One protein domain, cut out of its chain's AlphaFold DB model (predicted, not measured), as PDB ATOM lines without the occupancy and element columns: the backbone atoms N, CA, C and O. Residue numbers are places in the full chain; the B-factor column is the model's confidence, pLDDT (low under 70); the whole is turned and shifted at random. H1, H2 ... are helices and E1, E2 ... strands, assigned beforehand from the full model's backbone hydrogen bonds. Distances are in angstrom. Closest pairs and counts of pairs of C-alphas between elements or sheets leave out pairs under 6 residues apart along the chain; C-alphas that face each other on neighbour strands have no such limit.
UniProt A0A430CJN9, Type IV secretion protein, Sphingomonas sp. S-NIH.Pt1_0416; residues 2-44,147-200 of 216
ATOM      1  N   THR A   2     -50.514 -31.584 -41.220       76.50
ATOM      2  CA  THR A   2     -50.548 -30.598 -40.121       76.50
ATOM      3  C   THR A   2     -49.879 -31.153 -38.864       76.50
ATOM      4  O   THR A   2     -49.898 -32.360 -38.639       76.50
ATOM      5  N   GLU A   3     -49.329 -30.277 -38.025       80.12
ATOM      6  CA  GLU A   3     -48.739 -30.633 -36.724       80.12
ATOM      7  C   GLU A   3     -49.742 -31.378 -35.826       80.12
ATOM      8  O   GLU A   3     -49.426 -32.429 -35.276       80.12
ATOM      9  N   ALA A   4     -51.006 -30.941 -35.826       83.50
ATOM     10  CA  ALA A   4     -52.100 -31.615 -35.126       83.50
ATOM     11  C   ALA A   4     -52.304 -33.086 -35.554       83.50
ATOM     12  O   ALA A   4     -52.708 -33.916 -34.742       83.50
ATOM     13  N   ALA A   5     -52.025 -33.437 -36.816       84.00
ATOM     14  CA  ALA A   5     -52.111 -34.826 -37.273       84.00
ATOM     15  C   ALA A   5     -50.969 -35.681 -36.700       84.00
ATOM     16  O   ALA A   5     -51.195 -36.827 -36.314       84.00
ATOM     17  N   LEU A   6     -49.759 -35.118 -36.599       88.19
ATOM     18  CA  LEU A   6     -48.616 -35.780 -35.963       88.19
ATOM     19  C   LEU A   6     -48.880 -35.993 -34.467       88.19
ATOM     20  O   LEU A   6     -48.654 -37.085 -33.947       88.19
ATOM     21  N   GLU A   7     -49.407 -34.975 -33.784       89.56
ATOM     22  CA  GLU A   7     -49.784 -35.061 -32.371       89.56
ATOM     23  C   GLU A   7     -50.862 -36.119 -32.121       89.56
ATOM     24  O   GLU A   7     -50.720 -36.916 -31.196       89.56
ATOM     25  N   ALA A   8     -51.892 -36.200 -32.970       87.19
ATOM     26  CA  ALA A   8     -52.937 -37.216 -32.851       87.19
ATOM     27  C   ALA A   8     -52.378 -38.645 -32.974       87.19
ATOM     28  O   ALA A   8     -52.699 -39.512 -32.158       87.19
ATOM     29  N   VAL A   9     -51.480 -38.897 -33.937       88.81
ATOM     30  CA  VAL A   9     -50.795 -40.198 -34.062       88.81
ATOM     31  C   VAL A   9     -49.969 -40.493 -32.811       88.81
ATOM     32  O   VAL A   9     -50.049 -41.588 -32.254       88.81
ATOM     33  N   ARG A  10     -49.224 -39.505 -32.304       92.00
ATOM     34  CA  ARG A  10     -48.422 -39.632 -31.079       92.00
ATOM     35  C   ARG A  10     -49.278 -39.833 -29.820       92.00
ATOM     36  O   ARG A  10     -48.817 -40.500 -28.890       92.00
ATOM     37  N   ALA A  11     -50.505 -39.325 -29.782       90.12
ATOM     38  CA  ALA A  11     -51.473 -39.579 -28.713       90.12
ATOM     39  C   ALA A  11     -52.113 -40.980 -28.805       90.12
ATOM     40  O   ALA A  11     -52.646 -41.475 -27.817       90.12
ATOM     41  N   GLY A  12     -51.989 -41.654 -29.956       85.75
ATOM     42  CA  GLY A  12     -52.601 -42.959 -30.221       85.75
ATOM     43  C   GLY A  12     -53.994 -42.878 -30.850       85.75
ATOM     44  O   GLY A  12     -54.629 -43.911 -31.039       85.75
ATOM     45  N   ASP A  13     -54.439 -41.676 -31.220       82.44
ATOM     46  CA  ASP A  13     -55.770 -41.402 -31.772       82.44
ATOM     47  C   ASP A  13     -55.809 -41.477 -33.316       82.44
ATOM     48  O   ASP A  13     -56.823 -41.165 -33.940       82.44
ATOM     49  N   GLY A  14     -54.709 -41.904 -33.949       73.31
ATOM     50  CA  GLY A  14     -54.550 -42.006 -35.403       73.31
ATOM     51  C   GLY A  14     -54.006 -43.357 -35.883       73.31
ATOM     52  O   GLY A  14     -53.620 -44.221 -35.094       73.31
ATOM     53  N   GLY A  15     -53.989 -43.544 -37.207       78.69
ATOM     54  CA  GLY A  15     -53.329 -44.677 -37.863       78.69
ATOM     55  C   GLY A  15     -51.805 -44.524 -37.908       78.69
ATOM     56  O   GLY A  15     -51.261 -43.474 -37.566       78.69
ATOM     57  N   ARG A  16     -51.101 -45.570 -38.355       88.50
ATOM     58  CA  ARG A  16     -49.654 -45.467 -38.598       88.50
ATOM     59  C   ARG A  16     -49.379 -44.481 -39.726       88.50
ATOM     60  O   ARG A  16     -50.080 -44.495 -40.738       88.50
ATOM     61  N   LEU A  17     -48.315 -43.705 -39.558       91.06
ATOM     62  CA  LEU A  17     -47.964 -42.619 -40.459       91.06
ATOM     63  C   LEU A  17     -46.495 -42.703 -40.878       91.06
ATOM     64  O   LEU A  17     -45.603 -42.731 -40.024       91.06
ATOM     65  N   ALA A  18     -46.268 -42.706 -42.191       93.38
ATOM     66  CA  ALA A  18     -44.955 -42.502 -42.792       93.38
ATOM     67  C   ALA A  18     -44.918 -41.184 -43.582       93.38
ATOM     68  O   ALA A  18     -45.846 -40.868 -44.334       93.38
ATOM     69  N   VAL A  19     -43.839 -40.419 -43.413       92.69
ATOM     70  CA  VAL A  19     -43.706 -39.047 -43.913       92.69
ATOM     71  C   VAL A  19     -42.418 -38.898 -44.709       92.69
ATOM     72  O   VAL A  19     -41.335 -39.122 -44.179       92.69
ATOM     73  N   PHE A  20     -42.523 -38.447 -45.957       92.25
ATOM     74  CA  PHE A  20     -41.360 -38.108 -46.783       92.25
ATOM     75  C   PHE A  20     -41.104 -36.605 -46.752       92.25
ATOM     76  O   PHE A  20     -42.034 -35.842 -47.006       92.25
ATOM     77  N   GLY A  21     -39.869 -36.170 -46.515       90.44
ATOM     78  CA  GLY A  21     -39.519 -34.745 -46.537       90.44
ATOM     79  C   GLY A  21     -38.024 -34.473 -46.551       90.44
ATOM     80  O   GLY A  21     -37.218 -35.397 -46.439       90.44
ATOM     81  N   ASP A  22     -37.662 -33.202 -46.698       89.56
ATOM     82  CA  ASP A  22     -36.274 -32.764 -46.569       89.56
ATOM     83  C   ASP A  22     -35.792 -32.817 -45.107       89.56
ATOM     84  O   ASP A  22     -36.570 -33.009 -44.169       89.56
ATOM     85  N   GLY A  23     -34.475 -32.714 -44.919       85.44
ATOM     86  CA  GLY A  23     -33.861 -32.855 -43.599       85.44
ATOM     87  C   GLY A  23     -34.287 -31.780 -42.599       85.44
ATOM     88  O   GLY A  23     -34.439 -32.098 -41.420       85.44
ATOM     89  N   ASP A  24     -34.506 -30.549 -43.058       87.75
ATOM     90  CA  ASP A  24     -34.829 -29.417 -42.189       87.75
ATOM     91  C   ASP A  24     -36.278 -29.520 -41.693       87.75
ATOM     92  O   ASP A  24     -36.525 -29.474 -40.489       87.75
ATOM     93  N   ALA A  25     -37.228 -29.800 -42.589       87.25
ATOM     94  CA  ALA A  25     -38.625 -30.025 -42.233       87.25
ATOM     95  C   ALA A  25     -38.795 -31.243 -41.310       87.25
ATOM     96  O   ALA A  25     -39.610 -31.224 -40.387       87.25
ATOM     97  N   ILE A  26     -38.022 -32.313 -41.530       91.12
ATOM     98  CA  ILE A  26     -38.018 -33.470 -40.625       91.12
ATOM     99  C   ILE A  26     -37.466 -33.078 -39.253       91.12
ATOM    100  O   ILE A  26     -38.048 -33.467 -38.243       91.12
ATOM    101  N   ALA A  27     -36.366 -32.323 -39.194       89.75
ATOM    102  CA  ALA A  27     -35.760 -31.910 -37.931       89.75
ATOM    103  C   ALA A  27     -36.707 -31.046 -37.083       89.75
ATOM    104  O   ALA A  27     -36.706 -31.178 -35.860       89.75
ATOM    105  N   GLU A  28     -37.531 -30.213 -37.722       89.62
ATOM    106  CA  GLU A  28     -38.554 -29.406 -37.051       89.62
ATOM    107  C   GLU A  28     -39.737 -30.243 -36.543       89.62
ATOM    108  O   GLU A  28     -40.247 -29.993 -35.452       89.62
ATOM    109  N   LEU A  29     -40.184 -31.239 -37.314       91.00
ATOM    110  CA  LEU A  29     -41.414 -31.982 -37.022       91.00
ATOM    111  C   LEU A  29     -41.206 -33.238 -36.168       91.00
ATOM    112  O   LEU A  29     -42.134 -33.651 -35.467       91.00
ATOM    113  N   ALA A  30     -40.050 -33.897 -36.259       92.38
ATOM    114  CA  ALA A  30     -39.814 -35.209 -35.658       92.38
ATOM    115  C   ALA A  30     -39.519 -35.132 -34.153       92.38
ATOM    116  O   ALA A  30     -38.689 -34.344 -33.698       92.38
ATOM    117  N   ASP A  31     -40.134 -36.030 -33.379       93.25
ATOM    118  CA  ASP A  31     -39.725 -36.273 -31.997       93.25
ATOM    119  C   ASP A  31     -38.476 -37.163 -32.012       93.25
ATOM    120  O   ASP A  31     -38.557 -38.367 -32.257       93.25
ATOM    121  N   GLN A  32     -37.314 -36.570 -31.735       88.31
ATOM    122  CA  GLN A  32     -36.006 -37.233 -31.825       88.31
ATOM    123  C   GLN A  32     -35.819 -38.400 -30.840       88.31
ATOM    124  O   GLN A  32     -34.875 -39.178 -30.978       88.31
ATOM    125  N   VAL A  33     -36.676 -38.519 -29.822       89.25
ATOM    126  CA  VAL A  33     -36.610 -39.606 -28.836       89.25
ATOM    127  C   VAL A  33     -37.471 -40.788 -29.272       89.25
ATOM    128  O   VAL A  33     -37.142 -41.940 -28.988       89.25
ATOM    129  N   ARG A  34     -38.595 -40.507 -29.931       91.19
ATOM    130  CA  ARG A  34     -39.651 -41.485 -30.187       91.19
ATOM    131  C   ARG A  34     -39.747 -41.925 -31.640       91.19
ATOM    132  O   ARG A  34     -40.010 -43.105 -31.885       91.19
ATOM    133  N   ASP A  35     -39.642 -40.980 -32.564       95.25
ATOM    134  CA  ASP A  35     -39.860 -41.208 -33.986       95.25
ATOM    135  C   ASP A  35     -38.628 -41.828 -34.644       95.25
ATOM    136  O   ASP A  35     -37.518 -41.810 -34.110       95.25
ATOM    137  N   GLN A  36     -38.836 -42.443 -35.804       96.44
ATOM    138  CA  GLN A  36     -37.781 -43.123 -36.548       96.44
ATOM    139  C   GLN A  36     -37.493 -42.392 -37.851       96.44
ATOM    140  O   GLN A  36     -38.387 -41.798 -38.447       96.44
ATOM    141  N   LEU A  37     -36.244 -42.472 -38.305       96.62
ATOM    142  CA  LEU A  37     -35.784 -41.832 -39.532       96.62
ATOM    143  C   LEU A  37     -35.059 -42.845 -40.413       96.62
ATOM    144  O   LEU A  37     -34.047 -43.404 -39.996       96.62
ATOM    145  N   ILE A  38     -35.531 -43.027 -41.642       96.75
ATOM    146  CA  ILE A  38     -34.728 -43.583 -42.732       96.75
ATOM    147  C   ILE A  38     -34.077 -42.417 -43.476       96.75
ATOM    148  O   ILE A  38     -34.762 -41.571 -44.046       96.75
ATOM    149  N   ASP A  39     -32.751 -42.391 -43.482       94.50
ATOM    150  CA  ASP A  39     -31.936 -41.464 -44.257       94.50
ATOM    151  C   ASP A  39     -31.030 -42.274 -45.203       94.50
ATOM    152  O   ASP A  39     -30.000 -42.806 -44.770       94.50
ATOM    153  N   PRO A  40     -31.390 -42.386 -46.496       92.31
ATOM    154  CA  PRO A  40     -30.599 -43.130 -47.478       92.31
ATOM    155  C   PRO A  40     -29.146 -42.652 -47.584       92.31
ATOM    156  O   PRO A  40     -28.242 -43.463 -47.767       92.31
ATOM    157  N   ALA A  41     -28.878 -41.355 -47.375       92.25
ATOM    158  CA  ALA A  41     -27.515 -40.817 -47.397       92.25
ATOM    159  C   ALA A  41     -26.661 -41.296 -46.208       92.25
ATOM    160  O   ALA A  41     -25.442 -41.118 -46.198       92.25
ATOM    161  N   ARG A  42     -27.293 -41.909 -45.202       94.50
ATOM    162  CA  ARG A  42     -26.669 -42.490 -44.007       94.50
ATOM    163  C   ARG A  42     -26.735 -44.022 -44.001       94.50
ATOM    164  O   ARG A  42     -26.303 -44.638 -43.025       94.50
ATOM    165  N   GLY A  43     -27.303 -44.634 -45.046       94.62
ATOM    166  CA  GLY A  43     -27.334 -46.085 -45.243       94.62
ATOM    167  C   GLY A  43     -27.956 -46.846 -44.071       94.62
ATOM    168  O   GLY A  43     -27.455 -47.902 -43.683       94.62
ATOM    169  N   ASN A  44     -28.976 -46.281 -43.419       96.44
ATOM    170  CA  ASN A  44     -29.537 -46.844 -42.189       96.44
ATOM    171  C   ASN A  44     -30.825 -47.658 -42.399       96.44
ATOM    172  O   ASN A  44     -31.349 -48.214 -41.433       96.44
ATOM    173  N   HIS A 147     -23.329 -47.593 -44.025       95.44
ATOM    174  CA  HIS A 147     -24.097 -47.422 -42.805       95.44
ATOM    175  C   HIS A 147     -23.344 -46.528 -41.812       95.44
ATOM    176  O   HIS A 147     -22.280 -46.905 -41.302       95.44
ATOM    177  N   ASP A 148     -23.916 -45.364 -41.505       95.25
ATOM    178  CA  ASP A 148     -23.443 -44.511 -40.421       95.25
ATOM    179  C   ASP A 148     -23.721 -45.207 -39.085       95.25
ATOM    180  O   ASP A 148     -24.869 -45.365 -38.674       95.25
ATOM    181  N   ARG A 149     -22.656 -45.599 -38.379       92.31
ATOM    182  CA  ARG A 149     -22.741 -46.317 -37.096       92.31
ATOM    183  C   ARG A 149     -23.379 -45.496 -35.973       92.31
ATOM    184  O   ARG A 149     -23.692 -46.063 -34.930       92.31
ATOM    185  N   LEU A 150     -23.524 -44.184 -36.153       93.12
ATOM    186  CA  LEU A 150     -24.232 -43.310 -35.218       93.12
ATOM    187  C   LEU A 150     -25.751 -43.326 -35.439       93.12
ATOM    188  O   LEU A 150     -26.490 -42.846 -34.584       93.12
ATOM    189  N   MET A 151     -26.217 -43.877 -36.561       93.38
ATOM    190  CA  MET A 151     -27.632 -44.010 -36.881       93.38
ATOM    191  C   MET A 151     -28.122 -45.424 -36.542       93.38
ATOM    192  O   MET A 151     -27.458 -46.405 -36.876       93.38
ATOM    193  N   PRO A 152     -29.304 -45.581 -35.924       94.06
ATOM    194  CA  PRO A 152     -29.904 -46.898 -35.758       94.06
ATOM    195  C   PRO A 152     -30.315 -47.477 -37.116       94.06
ATOM    196  O   PRO A 152     -30.764 -46.746 -38.004       94.06
ATOM    197  N   ARG A 153     -30.219 -48.806 -37.262       95.62
ATOM    198  CA  ARG A 153     -30.826 -49.507 -38.397       95.62
ATOM    199  C   ARG A 153     -32.342 -49.529 -38.263       95.62
ATOM    200  O   ARG A 153     -32.864 -49.975 -37.241       95.62
ATOM    201  N   ILE A 154     -33.032 -49.106 -39.314       96.94
ATOM    202  CA  ILE A 154     -34.489 -49.031 -39.360       96.94
ATOM    203  C   ILE A 154     -35.018 -50.055 -40.358       96.94
ATOM    204  O   ILE A 154     -34.626 -50.054 -41.518       96.94
ATOM    205  N   SER A 155     -35.923 -50.916 -39.898       95.62
ATOM    206  CA  SER A 155     -36.691 -51.843 -40.735       95.62
ATOM    207  C   SER A 155     -38.146 -51.397 -40.717       95.62
ATOM    208  O   SER A 155     -38.717 -51.196 -39.641       95.62
ATOM    209  N   ILE A 156     -38.746 -51.271 -41.898       95.38
ATOM    210  CA  ILE A 156     -40.161 -50.940 -42.066       95.38
ATOM    211  C   ILE A 156     -41.021 -52.015 -41.394       95.38
ATOM    212  O   ILE A 156     -41.924 -51.687 -40.626       95.38
ATOM    213  N   ALA A 157     -40.700 -53.297 -41.588       93.12
ATOM    214  CA  ALA A 157     -41.436 -54.400 -40.977       93.12
ATOM    215  C   ALA A 157     -41.384 -54.356 -39.437       93.12
ATOM    216  O   ALA A 157     -42.408 -54.532 -38.771       93.12
ATOM    217  N   ARG A 158     -40.214 -54.070 -38.845       94.19
ATOM    218  CA  ARG A 158     -40.079 -53.930 -37.382       94.19
ATOM    219  C   ARG A 158     -40.799 -52.694 -36.853       94.19
ATOM    220  O   ARG A 158     -41.434 -52.777 -35.804       94.19
ATOM    221  N   TRP A 159     -40.731 -51.570 -37.563       94.81
ATOM    222  CA  TRP A 159     -41.485 -50.367 -37.210       94.81
ATOM    223  C   TRP A 159     -42.997 -50.643 -37.198       94.81
ATOM    224  O   TRP A 159     -43.672 -50.336 -36.214       94.81
ATOM    225  N   LEU A 160     -43.514 -51.323 -38.227       91.94
ATOM    226  CA  LEU A 160     -44.919 -51.736 -38.327       91.94
ATOM    227  C   LEU A 160     -45.353 -52.715 -37.226       91.94
ATOM    228  O   LEU A 160     -46.517 -52.705 -36.826       91.94
ATOM    229  N   ALA A 161     -44.442 -53.546 -36.719       90.31
ATOM    230  CA  ALA A 161     -44.701 -54.430 -35.581       90.31
ATOM    231  C   ALA A 161     -44.610 -53.714 -34.216       90.31
ATOM    232  O   ALA A 161     -45.082 -54.246 -33.213       90.31
ATOM    233  N   GLY A 162     -44.000 -52.524 -34.168       90.31
ATOM    234  CA  GLY A 162     -43.782 -51.734 -32.957       90.31
ATOM    235  C   GLY A 162     -44.997 -50.909 -32.521       90.31
ATOM    236  O   GLY A 162     -46.143 -51.249 -32.801       90.31
ATOM    237  N   SER A 163     -44.767 -49.782 -31.844       90.06
ATOM    238  CA  SER A 163     -45.856 -48.890 -31.422       90.06
ATOM    239  C   SER A 163     -46.512 -48.194 -32.619       90.06
ATOM    240  O   SER A 163     -45.809 -47.644 -33.464       90.06
ATOM    241  N   ALA A 164     -47.849 -48.193 -32.697       87.81
ATOM    242  CA  ALA A 164     -48.606 -47.498 -33.755       87.81
ATOM    243  C   ALA A 164     -48.469 -45.972 -33.701       87.81
ATOM    244  O   ALA A 164     -48.711 -45.283 -34.684       87.81
ATOM    245  N   SER A 165     -48.043 -45.467 -32.552       91.50
ATOM    246  CA  SER A 165     -47.917 -44.051 -32.260       91.50
ATOM    247  C   SER A 165     -46.494 -43.515 -32.486       91.50
ATOM    248  O   SER A 165     -46.158 -42.430 -32.023       91.50
ATOM    249  N   THR A 166     -45.639 -44.293 -33.155       93.81
ATOM    250  CA  THR A 166     -44.302 -43.893 -33.617       93.81
ATOM    251  C   THR A 166     -44.375 -43.569 -35.103       93.81
ATOM    252  O   THR A 166     -44.812 -44.414 -35.889       93.81
ATOM    253  N   ILE A 167     -43.923 -42.383 -35.496       95.00
ATOM    254  CA  ILE A 167     -43.943 -41.926 -36.890       95.00
ATOM    255  C   ILE A 167     -42.633 -42.330 -37.568       95.00
ATOM    256  O   ILE A 167     -41.564 -42.260 -36.956       95.00
ATOM    257  N   LEU A 168     -42.712 -42.777 -38.823       96.62
ATOM    258  CA  LEU A 168     -41.534 -43.033 -39.651       96.62
ATOM    259  C   LEU A 168     -41.321 -41.869 -40.615       96.62
ATOM    260  O   LEU A 168     -42.114 -41.652 -41.528       96.62
ATOM    261  N   PHE A 169     -40.228 -41.143 -40.441       96.56
ATOM    262  CA  PHE A 169     -39.767 -40.149 -41.396       96.56
ATOM    263  C   PHE A 169     -38.806 -40.790 -42.397       96.56
ATOM    264  O   PHE A 169     -37.983 -41.636 -42.043       96.56
ATOM    265  N   VAL A 170     -38.898 -40.379 -43.656       95.44
ATOM    266  CA  VAL A 170     -37.995 -40.790 -44.730       95.44
ATOM    267  C   VAL A 170     -37.419 -39.535 -45.365       95.44
ATOM    268  O   VAL A 170     -38.147 -38.735 -45.959       95.44
ATOM    269  N   ARG A 171     -36.103 -39.356 -45.238       93.75
ATOM    270  CA  ARG A 171     -35.416 -38.212 -45.830       93.75
ATOM    271  C   ARG A 171     -35.428 -38.333 -47.350       93.75
ATOM    272  O   ARG A 171     -35.018 -39.347 -47.917       93.75
ATOM    273  N   ARG A 172     -35.868 -37.267 -48.008       89.81
ATOM    274  CA  ARG A 172     -35.892 -37.107 -49.458       89.81
ATOM    275  C   ARG A 172     -35.445 -35.693 -49.800       89.81
ATOM    276  O   ARG A 172     -36.160 -34.735 -49.529       89.81
ATOM    277  N   GLU A 173     -34.285 -35.576 -50.434       80.81
ATOM    278  CA  GLU A 173     -33.775 -34.280 -50.877       80.81
ATOM    279  C   GLU A 173     -34.571 -33.752 -52.088       80.81
ATOM    280  O   GLU A 173     -34.835 -34.503 -53.040       80.81
ATOM    281  N   PRO A 174     -34.953 -32.463 -52.102       69.81
ATOM    282  CA  PRO A 174     -35.628 -31.856 -53.242       69.81
ATOM    283  C   PRO A 174     -34.786 -31.959 -54.522       69.81
ATOM    284  O   PRO A 174     -33.598 -31.646 -54.540       69.81
ATOM    285  N   GLY A 175     -35.399 -32.404 -55.622       66.38
ATOM    286  CA  GLY A 175     -34.739 -32.502 -56.933       66.38
ATOM    287  C   GLY A 175     -33.791 -33.697 -57.115       66.38
ATOM    288  O   GLY A 175     -33.371 -33.959 -58.240       66.38
ATOM    289  N   LEU A 176     -33.510 -34.467 -56.060       63.59
ATOM    290  CA  LEU A 176     -32.686 -35.675 -56.104       63.59
ATOM    291  C   LEU A 176     -33.501 -36.865 -55.592       63.59
ATOM    292  O   LEU A 176     -33.545 -37.151 -54.400       63.59
ATOM    293  N   THR A 177     -34.172 -37.582 -56.496       67.19
ATOM    294  CA  THR A 177     -34.808 -38.854 -56.123       67.19
ATOM    295  C   THR A 177     -33.832 -39.986 -56.417       67.19
ATOM    296  O   THR A 177     -33.606 -40.323 -57.578       67.19
ATOM    297  N   SER A 178     -33.218 -40.545 -55.371       83.00
ATOM    298  CA  SER A 178     -32.416 -41.760 -55.511       83.00
ATOM    299  C   SER A 178     -33.330 -42.974 -55.700       83.00
ATOM    300  O   SER A 178     -34.455 -43.003 -55.196       83.00
ATOM    301  N   SER A 179     -32.833 -44.001 -56.392       87.62
ATOM    302  CA  SER A 179     -33.532 -45.286 -56.523       87.62
ATOM    303  C   SER A 179     -33.862 -45.911 -55.162       87.62
ATOM    304  O   SER A 179     -34.873 -46.591 -55.032       87.62
ATOM    305  N   GLU A 180     -33.050 -45.651 -54.130       92.06
ATOM    306  CA  GLU A 180     -33.309 -46.130 -52.769       92.06
ATOM    307  C   GLU A 180     -34.556 -45.493 -52.145       92.06
ATOM    308  O   GLU A 180     -35.366 -46.208 -51.570       92.06
ATOM    309  N   VAL A 181     -34.775 -44.182 -52.316       91.69
ATOM    310  CA  VAL A 181     -36.003 -43.524 -51.825       91.69
ATOM    311  C   VAL A 181     -37.242 -44.116 -52.498       91.69
ATOM    312  O   VAL A 181     -38.240 -44.370 -51.826       91.69
ATOM    313  N   VAL A 182     -37.175 -44.373 -53.810       91.06
ATOM    314  CA  VAL A 182     -38.270 -45.019 -54.557       91.06
ATOM    315  C   VAL A 182     -38.526 -46.432 -54.033       91.06
ATOM    316  O   VAL A 182     -39.678 -46.816 -53.846       91.06
ATOM    317  N   ALA A 183     -37.469 -47.191 -53.737       93.44
ATOM    318  CA  ALA A 183     -37.580 -48.529 -53.163       93.44
ATOM    319  C   ALA A 183     -38.168 -48.528 -51.742       93.44
ATOM    320  O   ALA A 183     -39.006 -49.376 -51.433       93.44
ATOM    321  N   VAL A 184     -37.800 -47.560 -50.896       94.31
ATOM    322  CA  VAL A 184     -38.414 -47.365 -49.570       94.31
ATOM    323  C   VAL A 184     -39.902 -47.038 -49.711       94.31
ATOM    324  O   VAL A 184     -40.731 -47.623 -49.015       94.31
ATOM    325  N   GLU A 185     -40.266 -46.145 -50.635       92.62
ATOM    326  CA  GLU A 185     -41.662 -45.791 -50.907       92.62
ATOM    327  C   GLU A 185     -42.478 -46.991 -51.405       92.62
ATOM    328  O   GLU A 185     -43.585 -47.220 -50.914       92.62
ATOM    329  N   ALA A 186     -41.932 -47.784 -52.328       91.56
ATOM    330  CA  ALA A 186     -42.564 -49.012 -52.800       91.56
ATOM    331  C   ALA A 186     -42.766 -50.017 -51.655       91.56
ATOM    332  O   ALA A 186     -43.881 -50.488 -51.447       91.56
ATOM    333  N   SER A 187     -41.732 -50.244 -50.839       92.75
ATOM    334  CA  SER A 187     -41.797 -51.145 -49.678       92.75
ATOM    335  C   SER A 187     -42.876 -50.711 -48.681       92.75
ATOM    336  O   SER A 187     -43.653 -51.528 -48.184       92.75
ATOM    337  N   LEU A 188     -42.975 -49.405 -48.406       92.19
ATOM    338  CA  LEU A 188     -44.030 -48.855 -47.557       92.19
ATOM    339  C   LEU A 188     -45.417 -49.088 -48.154       92.19
ATOM    340  O   LEU A 188     -46.319 -49.489 -47.427       92.19
ATOM    341  N   ARG A 189     -45.605 -48.870 -49.460       87.75
ATOM    342  CA  ARG A 189     -46.897 -49.099 -50.126       87.75
ATOM    343  C   ARG A 189     -47.304 -50.568 -50.106       87.75
ATOM    344  O   ARG A 189     -48.462 -50.848 -49.805       87.75
ATOM    345  N   ASP A 190     -46.375 -51.486 -50.341       84.88
ATOM    346  CA  ASP A 190     -46.642 -52.926 -50.287       84.88
ATOM    347  C   ASP A 190     -47.103 -53.343 -48.887       84.88
ATOM    348  O   ASP A 190     -48.109 -54.038 -48.723       84.88
ATOM    349  N   HIS A 191     -46.444 -52.831 -47.846       81.50
ATOM    350  CA  HIS A 191     -46.885 -53.045 -46.472       81.50
ATOM    351  C   HIS A 191     -48.190 -52.310 -46.118       81.50
ATOM    352  O   HIS A 191     -48.973 -52.820 -45.308       81.50
ATOM    353  N   ALA A 192     -48.451 -51.142 -46.716       77.06
ATOM    354  CA  ALA A 192     -49.698 -50.398 -46.556       77.06
ATOM    355  C   ALA A 192     -50.879 -51.166 -47.146       77.06
ATOM    356  O   ALA A 192     -51.919 -51.233 -46.514       77.06
ATOM    357  N   MET A 193     -50.731 -51.803 -48.311       70.38
ATOM    358  CA  MET A 193     -51.795 -52.641 -48.879       70.38
ATOM    359  C   MET A 193     -52.192 -53.790 -47.943       70.38
ATOM    360  O   MET A 193     -53.332 -54.253 -47.969       70.38
ATOM    361  N   LEU A 194     -51.268 -54.221 -47.085       60.75
ATOM    362  CA  LEU A 194     -51.486 -55.259 -46.082       60.75
ATOM    363  C   LEU A 194     -52.004 -54.709 -44.733       60.75
ATOM    364  O   LEU A 194     -52.382 -55.501 -43.871       60.75
ATOM    365  N   SER A 195     -52.036 -53.384 -44.530       58.91
ATOM    366  CA  SER A 195     -52.246 -52.729 -43.223       58.91
ATOM    367  C   SER A 195     -53.160 -51.486 -43.301       58.91
ATOM    368  O   SER A 195     -53.501 -50.998 -44.366       58.91
ATOM    369  N   ARG A 196     -53.579 -50.906 -42.164       65.75
ATOM    370  CA  ARG A 196     -54.231 -49.573 -42.132       65.75
ATOM    371  C   ARG A 196     -53.175 -48.474 -41.927       65.75
ATOM    372  O   ARG A 196     -53.006 -48.007 -40.801       65.75
ATOM    373  N   MET A 197     -52.420 -48.133 -42.973       71.88
ATOM    374  CA  MET A 197     -51.332 -47.141 -42.936       71.88
ATOM    375  C   MET A 197     -51.538 -46.039 -43.979       71.88
ATOM    376  O   MET A 197     -51.877 -46.348 -45.119       71.88
ATOM    377  N   ASP A 198     -51.235 -44.790 -43.609       76.44
ATOM    378  CA  ASP A 198     -51.205 -43.656 -44.536       76.44
ATOM    379  C   ASP A 198     -49.757 -43.218 -44.849       76.44
ATOM    380  O   ASP A 198     -48.902 -43.143 -43.960       76.44
ATOM    381  N   VAL A 199     -49.479 -42.909 -46.124       76.44
ATOM    382  CA  VAL A 199     -48.162 -42.462 -46.626       76.44
ATOM    383  C   VAL A 199     -48.315 -41.098 -47.294       76.44
ATOM    384  O   VAL A 199     -49.064 -40.977 -48.265       76.44
ATOM    385  N   PHE A 200     -47.597 -40.077 -46.812       75.25
ATOM    386  CA  PHE A 200     -47.722 -38.709 -47.332       75.25
ATOM    387  C   PHE A 200     -46.380 -38.065 -47.708       75.25
ATOM    388  O   PHE A 200     -45.408 -38.160 -46.951       75.25
TER     389      PHE A 200
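This is residues 2 to 44 and 147 to 200 of the 216 residues of the protein "Type IV secretion protein" of Sphingomonas sp. S-NIH.Pt1_0416 (UniProt A0A430CJN9). A small sheet of four parallel strands makes the core, with the long helix H4 covering one face and the shorter H2 packed over the other face. H1 and H3 only graze the sheet, and the link from E2 to H3 runs across the cut, with residues 45 to 146 not printed. The printed part has 97 residues, with four named helices and four named strands that alternate along the chain as H1 E1 H2 E2 H3 E3 H4 E4; the sheet's order is E2 E3 E1 E4. The class is mixed, helices and strands. The whole is compact and rounded, with a radius of gyration of the C-alphas of 12.7 A and spans of 33 by 29 by 27 A.

Look first at the sheet, which runs from E2, residues 36 to 38, through E3, residues 168 to 171, and E1, residues 16 to 21, to E4, residues 197 to 200. E2 and E4 are its edge strands, and from edge to edge the strands' lines turn by 58 degrees. E2 and E3 are parallel at 33 degrees; find N 169 and O 36 within hydrogen-bond range at 2.8 A. E3 and E1 are parallel at 13 degrees, with N 170 and O 19 at 2.8 A. E1 and E4 are parallel at 16 degrees, with N 198 and O 16 at 3.1 A. H4, residues 179 to 193, is on one face at a height over the sheet of 9.6 A; it lies over E3 and E1, and only just over E4, on which 3 of its C-alphas fall. On the local plane it stands at 20 degrees to E1 and runs along the strands. H2, residues 23 to 29, is on the opposite face at a height of 8.6 A, over E3 and along the strands, at 14 degrees to E3 on the local plane; its closest C-alpha pair with E3 is Gly 23 and Arg 171, 6.0 A. E1, H2, E2 and E3, H4, E4 are split strand-helix-strand units, two parallel strands joined through a helix with another strand between them in the sheet, and both crossovers are right-handed. H3, residues 156 to 161, only grazes the sheet, and it only just touches H4, with 3 pairs of C-alphas within 8 A, made by residues 187 to 191 of H4 alone; the closest C-alphas are those of Ile 156 and Leu 188, 7.0 A, at a shallow tilt of 30 degrees, the same way. H1, residues 3 to 11, only grazes the sheet with residues 5 to 10; it is close to H2 but not clearly touching, the closest C-alphas being those of Glu 3 and Leu 29, 7.5 A. H2 and H4 are apart. In H1, H2, H3 and H4 every O i to N i+4 pair is within hydrogen-bond range.

Find C-alpha 16 at (-49.654, -45.467, -38.598); from there E1 runs 16.8 A to C-alpha 21 at (-39.519, -34.745, -46.537). E2 is 6.9 A long, E3 9.9 A and E4 10.2 A. H4 begins at C-alpha 179, (-33.532, -45.286, -56.523), and is 21.1 A long. H1 is 12.3 A long, H2 10.1 A and H3 8.7 A.

The C-alphas farthest apart are those of Asp 13 and His 147, 34.1 A. Residues 45 to 146 are not printed, and C-alphas 44 and 147 are 5.5 A apart across this cut. Of the links printed whole, none is long. The mean pLDDT of the printed part is 87.8; look for values under 70 at residues 174 to 177 and 194 to 196.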